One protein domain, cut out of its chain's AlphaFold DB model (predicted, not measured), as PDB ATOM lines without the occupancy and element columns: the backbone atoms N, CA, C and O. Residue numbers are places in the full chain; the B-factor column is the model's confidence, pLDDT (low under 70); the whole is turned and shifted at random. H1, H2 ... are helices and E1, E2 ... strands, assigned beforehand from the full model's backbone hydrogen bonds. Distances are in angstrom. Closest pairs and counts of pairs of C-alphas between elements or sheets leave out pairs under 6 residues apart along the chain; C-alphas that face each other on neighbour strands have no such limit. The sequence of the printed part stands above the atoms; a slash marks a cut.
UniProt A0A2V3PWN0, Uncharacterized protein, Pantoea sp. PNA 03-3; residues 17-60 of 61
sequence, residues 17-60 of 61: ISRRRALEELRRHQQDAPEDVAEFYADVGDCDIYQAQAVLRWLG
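Overview. This is residues 17 to 60 of the 61 residues of an uncharacterized protein of Pantoea sp. PNA 03-3 (UniProt A0A2V3PWN0). Three short helices make a small rounded triangle, with the longest, H2, at one corner and H1 and H3 at the other two, each pair steeply tilted to each other, and H2 meets H3 near its last residue, Val 44. A short extended piece, E1, leads straight into H3 and is tied near the beginning of H1 by a short antiparallel pairing of residues 17 to 18 with residues 49 to 50. The printed part has 44 residues with three named helices and one named strand, in the order H1, H2, E1, H3 along the chain, and its class is mostly helix. E1 pairs with no named strand. The whole is compact, with a radius of gyration of the C-alphas of 8.9 A, and the C-alphas span 20 by 19 by 18 A along their three main axes.

Arrangement. The longest helix is H2, residues 34 to 44. It touches H3, residues 52 to 58, with 4 pairs of C-alphas within 8 A. The closest C-alphas of these two are those of Val 44 and Ala 54, 7.0 A apart, and their centres are 12.7 A apart. H2 and H3 run opposite ways at a steep tilt of 66 degrees. H1, residues 19 to 28, is close to H2 but not clearly touching it, with 2 pairs of C-alphas within 8 A. The closest C-alphas are those of Leu 23 and Val 37, 7.8 A apart, and the two helices run opposite ways at a steep tilt of 56 degrees, centre to centre 12.0 A. H1 and H3 only just touch, with 3 pairs of C-alphas within 8 A, and the closest are those of Ala 22 and Val 55, 6.4 A apart. H1 and H3 run the same way at a steep tilt of 48 degrees, and their centres are 10.8 A apart. The strand E1, residues 49 to 51, has its closest approach to H1 at the C-alphas of Arg 19 and Ile 49, 5.7 A apart. E1 and H3 meet only through their link. E1 and H2 are only just apart, their closest C-alphas being 8.3 A from each other. In H1, H2 and H3 every backbone O i to N i+4 pair is within hydrogen-bond range.

Along the chain. H2 runs from Pro 34, with its C-alpha at (246.647, 223.566, 209.603), to Val 44, with its C-alpha at (244.009, 210.154, 216.183), a length of 15.2 A from first to last C-alpha. H1 begins at Arg 19, with its C-alpha at (254.928, 213.061, 215.920), and ends at Arg 28, 14.3 A from first to last C-alpha. E1 runs from Ile 49 to Gln 51. H3 follows it directly, from Ala 52 to Trp 58, and is 10.0 A long; C-alpha 58 is at (243.754, 208.239, 208.709).

Size, cuts and confidence. The two C-alphas farthest apart are those of Pro 34 and Gln 53, 21.7 A, and the first and last printed C-alphas, those of Ile 17 and Gly 60, are 17.5 A apart. The printed part has no cut. The links are tight: 5 residues stand between H1 and H2, 4 between H2 and E1, and 0 between E1 and H3. The full chain has 61 residues, and the printed part begins at residue 17 and ends at residue 60. The mean pLDDT of the printed part is 93.5, and no printed residue is under 70. By element, the mean pLDDT is 96 in H2, 95 in H1, 92 in H3 and 90 in E1.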
ATOM      1  N   ILE A  17     255.859 205.541 215.601       89.56
ATOM      2  CA  ILE A  17     256.532 206.664 214.943       89.56
ATOM      3  C   ILE A  17     256.373 207.941 215.761       89.56
ATOM      4  O   ILE A  17     255.335 208.201 216.358       89.56
ATOM      5  N   SER A  18     257.410 208.775 215.782       92.00
ATOM      6  CA  SER A  18     257.334 210.092 216.428       92.00
ATOM      7  C   SER A  18     256.310 210.999 215.744       92.00
ATOM      8  O   SER A  18     256.150 210.907 214.525       92.00
ATOM      9  N   ARG A  19     255.758 211.974 216.472       93.25
ATOM     10  CA  ARG A  19     254.928 213.061 215.920       93.25
ATOM     11  C   ARG A  19     255.525 213.681 214.659       93.25
ATOM     12  O   ARG A  19     254.832 213.839 213.664       93.25
ATOM     13  N   ARG A  20     256.832 213.966 214.662       94.06
ATOM     14  CA  ARG A  20     257.539 214.506 213.489       94.06
ATOM     15  C   ARG A  20     257.393 213.607 212.257       94.06
ATOM     16  O   ARG A  20     257.105 214.105 211.181       94.06
ATOM     17  N   ARG A  21     257.565 212.294 212.431       93.44
ATOM     18  CA  ARG A  21     257.401 211.306 211.355       93.44
ATOM     19  C   ARG A  21     255.951 211.207 210.891       93.44
ATOM     20  O   ARG A  21     255.740 211.164 209.691       93.44
ATOM     21  N   ALA A  22     254.978 211.239 211.802       94.94
ATOM     22  CA  ALA A  22     253.563 211.280 211.429       94.94
ATOM     23  C   ALA A  22     253.253 212.509 210.551       94.94
ATOM     24  O   ALA A  22     252.701 212.365 209.468       94.94
ATOM     25  N   LEU A  23     253.717 213.696 210.957       95.00
ATOM     26  CA  LEU A  23     253.570 214.929 210.175       95.00
ATOM     27  C   LEU A  23     254.320 214.890 208.831       95.00
ATOM     28  O   LEU A  23     253.859 215.467 207.851       95.00
ATOM     29  N   GLU A  24     255.474 214.216 208.759       95.69
ATOM     30  CA  GLU A  24     256.167 213.980 207.485       95.69
ATOM     31  C   GLU A  24     255.325 213.123 206.531       95.69
ATOM     32  O   GLU A  24     255.309 213.419 205.338       95.69
ATOM     33  N   GLU A  25     254.628 212.098 207.031       94.50
ATOM     34  CA  GLU A  25     253.705 211.309 206.208       94.50
ATOM     35  C   GLU A  25     252.523 212.174 205.745       94.50
ATOM     36  O   GLU A  25     252.289 212.263 204.544       94.50
ATOM     37  N   LEU A  26     251.873 212.930 206.638       95.38
ATOM     38  CA  LEU A  26     250.816 213.886 206.266       95.38
ATOM     39  C   LEU A  26     251.261 214.835 205.141       95.38
ATOM     40  O   LEU A  26     250.593 214.955 204.114       95.38
ATOM     41  N   ARG A  27     252.456 215.418 205.263       95.31
ATOM     42  CA  ARG A  27     253.043 216.281 204.229       95.31
ATOM     43  C   ARG A  27     253.307 215.552 202.910       95.31
ATOM     44  O   ARG A  27     253.125 216.134 201.843       95.31
ATOM     45  N   ARG A  28     253.762 214.296 202.937       94.12
ATOM     46  CA  ARG A  28     253.951 213.497 201.708       94.12
ATOM     47  C   ARG A  28     252.636 213.261 200.974       94.12
ATOM     48  O   ARG A  28     252.643 213.187 199.748       94.12
ATOM     49  N   HIS A  29     251.540 213.191 201.718       93.81
ATOM     50  CA  HIS A  29     250.186 213.048 201.197       93.81
ATOM     51  C   HIS A  29     249.485 214.388 200.928       93.81
ATOM     52  O   HIS A  29     248.339 214.380 200.495       93.81
ATOM     53  N   GLN A  30     250.186 215.523 201.082       94.19
ATOM     54  CA  GLN A  30     249.647 216.882 200.910       94.19
ATOM     55  C   GLN A  30     248.489 217.206 201.875       94.19
ATOM     56  O   GLN A  30     247.634 218.023 201.551       94.19
ATOM     57  N   GLN A  31     248.481 216.571 203.050       92.56
ATOM     58  CA  GLN A  31     247.546 216.803 204.156       92.56
ATOM     59  C   GLN A  31     248.270 217.473 205.338       92.56
ATOM     60  O   GLN A  31     248.145 217.053 206.486       92.56
ATOM     61  N   ASP A  32     249.126 218.460 205.054       92.69
ATOM     62  CA  ASP A  32     249.848 219.247 206.065       92.69
ATOM     63  C   ASP A  32     249.267 220.648 206.285       92.69
ATOM     64  O   ASP A  32     249.895 221.476 206.954       92.69
ATOM     65  N   ALA A  33     248.068 220.933 205.758       95.69
ATOM     66  CA  ALA A  33     247.397 222.184 206.071       95.69
ATOM     67  C   ALA A  33     247.048 222.239 207.574       95.69
ATOM     68  O   ALA A  33     246.808 221.206 208.202       95.69
ATOM     69  N   PRO A  34     246.988 223.437 208.186       95.06
ATOM     70  CA  PRO A  34     246.647 223.566 209.603       95.06
ATOM     71  C   PRO A  34     245.304 222.923 209.977       95.06
ATOM     72  O   PRO A  34     245.161 222.431 211.093       95.06
ATOM     73  N   GLU A  35     244.340 222.928 209.052       96.56
ATOM     74  CA  GLU A  35     243.041 222.265 209.209       96.56
ATOM     75  C   GLU A  35     243.159 220.734 209.196       96.56
ATOM     76  O   GLU A  35     242.634 220.097 210.105       96.56
ATOM     77  N   ASP A  36     243.939 220.161 208.273       95.31
ATOM     78  CA  ASP A  36     244.192 218.714 208.196       95.31
ATOM     79  C   ASP A  36     244.913 218.201 209.444       95.31
ATOM     80  O   ASP A  36     244.561 217.171 210.008       95.31
ATOM     81  N   VAL A  37     245.924 218.937 209.915       95.00
ATOM     82  CA  VAL A  37     246.683 218.561 211.115       95.00
ATOM     83  C   VAL A  37     245.800 218.644 212.364       95.00
ATOM     84  O   VAL A  37     245.904 217.794 213.249       95.00
ATOM     85  N   ALA A  38     244.921 219.647 212.443       96.44
ATOM     86  CA  ALA A  38     243.956 219.753 213.532       96.44
ATOM     87  C   ALA A  38     242.937 218.603 213.502       96.44
ATOM     88  O   ALA A  38     242.639 218.047 214.558       96.44
ATOM     89  N   GLU A  39     242.447 218.219 212.320       96.94
ATOM     90  CA  GLU A  39     241.553 217.070 212.137       96.94
ATOM     91  C   GLU A  39     242.252 215.751 212.492       96.94
ATOM     92  O   GLU A  39     241.726 214.961 213.274       96.94
ATOM     93  N   PHE A  40     243.493 215.562 212.041       96.69
ATOM     94  CA  PHE A  40     244.325 214.420 212.412       96.69
ATOM     95  C   PHE A  40     244.481 214.292 213.931       96.69
ATOM     96  O   PHE A  40     244.321 213.202 214.481       96.69
ATOM     97  N   TYR A  41     244.756 215.391 214.640       96.06
ATOM     98  CA  TYR A  41     244.843 215.364 216.101       96.06
ATOM     99  C   TYR A  41     243.488 215.181 216.788       96.06
ATOM    100  O   TYR A  41     243.451 214.613 217.879       96.06
ATOM    101  N   ALA A  42     242.388 215.632 216.185       96.75
ATOM    102  CA  ALA A  42     241.048 215.396 216.712       96.75
ATOM    103  C   ALA A  42     240.651 213.911 216.612       96.75
ATOM    104  O   ALA A  42     240.070 213.376 217.558       96.75
ATOM    105  N   ASP A  43     241.019 213.245 215.516       95.75
ATOM    106  CA  ASP A  43     240.672 211.845 215.250       95.75
ATOM    107  C   ASP A  43     241.641 210.846 215.893       95.75
ATOM    108  O   ASP A  43     241.226 209.859 216.504       95.75
ATOM    109  N   VAL A  44     242.947 211.078 215.746       93.75
ATOM    110  CA  VAL A  44     244.009 210.154 216.183       93.75
ATOM    111  C   VAL A  44     244.539 210.514 217.577       93.75
ATOM    112  O   VAL A  44     245.096 209.660 218.272       93.75
ATOM    113  N   GLY A  45     244.320 211.753 218.023       94.62
ATOM    114  CA  GLY A  45     244.797 212.288 219.298       94.62
ATOM    115  C   GLY A  45     246.151 212.987 219.184       94.62
ATOM    116  O   GLY A  45     247.005 212.586 218.398       94.62
ATOM    117  N   ASP A  46     246.390 214.005 220.015       94.75
ATOM    118  CA  ASP A  46     247.681 214.702 220.054       94.75
ATOM    119  C   ASP A  46     248.717 213.944 220.905       94.75
ATOM    120  O   ASP A  46     248.874 214.181 222.103       94.75
ATOM    121  N   CYS A  47     249.430 213.005 220.283       90.62
ATOM    122  CA  CYS A  47     250.452 212.176 220.926       90.62
ATOM    123  C   CYS A  47     251.882 212.595 220.531       90.62
ATOM    124  O   CYS A  47     252.124 213.196 219.481       90.62
ATOM    125  N   ASP A  48     252.877 212.262 221.355       86.06
ATOM    126  CA  ASP A  48     254.295 212.332 220.952       86.06
ATOM    127  C   ASP A  48     254.701 211.147 220.066       86.06
ATOM    128  O   ASP A  48     255.585 211.265 219.211       86.06
ATOM    129  N   ILE A  49     254.029 210.009 220.261       88.50
ATOM    130  CA  ILE A  49     254.267 208.741 219.581       88.50
ATOM    131  C   ILE A  49     252.938 208.218 219.032       88.50
ATOM    132  O   ILE A  49     251.961 208.107 219.767       88.50
ATOM    133  N   TYR A  50     252.931 207.861 217.753       90.12
ATOM    134  CA  TYR A  50     251.781 207.337 217.029       90.12
ATOM    135  C   TYR A  50     252.038 205.907 216.590       90.12
ATOM    136  O   TYR A  50     253.160 205.542 216.252       90.12
ATOM    137  N   GLN A  51     250.983 205.108 216.509       91.19
ATOM    138  CA  GLN A  51     251.029 203.861 215.754       91.19
ATOM    139  C   GLN A  51     251.067 204.199 214.261       91.19
ATOM    140  O   GLN A  51     250.160 204.876 213.776       91.19
ATOM    141  N   ALA A  52     252.075 203.729 213.519       90.06
ATOM    142  CA  ALA A  52     252.178 203.990 212.079       90.06
ATOM    143  C   ALA A  52     250.893 203.594 211.336       90.06
ATOM    144  O   ALA A  52     250.413 204.343 210.494       90.06
ATOM    145  N   GLN A  53     250.278 202.471 211.715       89.12
ATOM    146  CA  GLN A  53     249.003 202.031 211.145       89.12
ATOM    147  C   GLN A  53     247.837 202.985 211.432       89.12
ATOM    148  O   GLN A  53     246.912 203.065 210.633       89.12
ATOM    149  N   ALA A  54     247.828 203.685 212.570       92.06
ATOM    150  CA  ALA A  54     246.790 204.678 212.847       92.06
ATOM    151  C   ALA A  54     246.938 205.892 211.919       92.06
ATOM    152  O   ALA A  54     245.945 206.365 211.378       92.06
ATOM    153  N   VAL A  55     248.180 206.324 211.671       93.06
ATOM    154  CA  VAL A  55     248.478 207.401 210.717       93.06
ATOM    155  C   VAL A  55     248.099 206.989 209.297       93.06
ATOM    156  O   VAL A  55     247.377 207.715 208.631       93.06
ATOM    157  N   LEU A  56     248.506 205.796 208.853       91.75
ATOM    158  CA  LEU A  56     248.170 205.285 207.521       91.75
ATOM    159  C   LEU A  56     246.656 205.124 207.316       91.75
ATOM    160  O   LEU A  56     246.149 205.538 206.279       91.75
ATOM    161  N   ARG A  57     245.930 204.607 208.316       93.75
ATOM    162  CA  ARG A  57     244.463 204.505 208.251       93.75
ATOM    163  C   ARG A  57     243.788 205.864 208.119       93.75
ATOM    164  O   ARG A  57     242.837 205.986 207.357       93.75
ATOM    165  N   TRP A  58     244.276 206.877 208.836       95.31
ATOM    166  CA  TRP A  58     243.754 208.239 208.709       95.31
ATOM    167  C   TRP A  58     244.027 208.829 207.315       95.31
ATOM    168  O   TRP A  58     243.154 209.456 206.728       95.31
ATOM    169  N   LEU A  59     245.192 208.525 206.730       92.94
ATOM    170  CA  LEU A  59     245.550 208.880 205.348       92.94
ATOM    171  C   LEU A  59     244.770 208.081 204.276       92.94
ATOM    172  O   LEU A  59     244.940 208.330 203.083       92.94
ATOM    173  N   GLY A  60     243.930 207.118 204.675       91.69
ATOM    174  CA  GLY A  60     243.072 206.338 203.778       91.69
ATOM    175  C   GLY A  60     243.661 205.018 203.261       91.69
ATOM    176  O   GLY A  60     243.174 204.512 202.247       91.69
TER     177      GLY A  60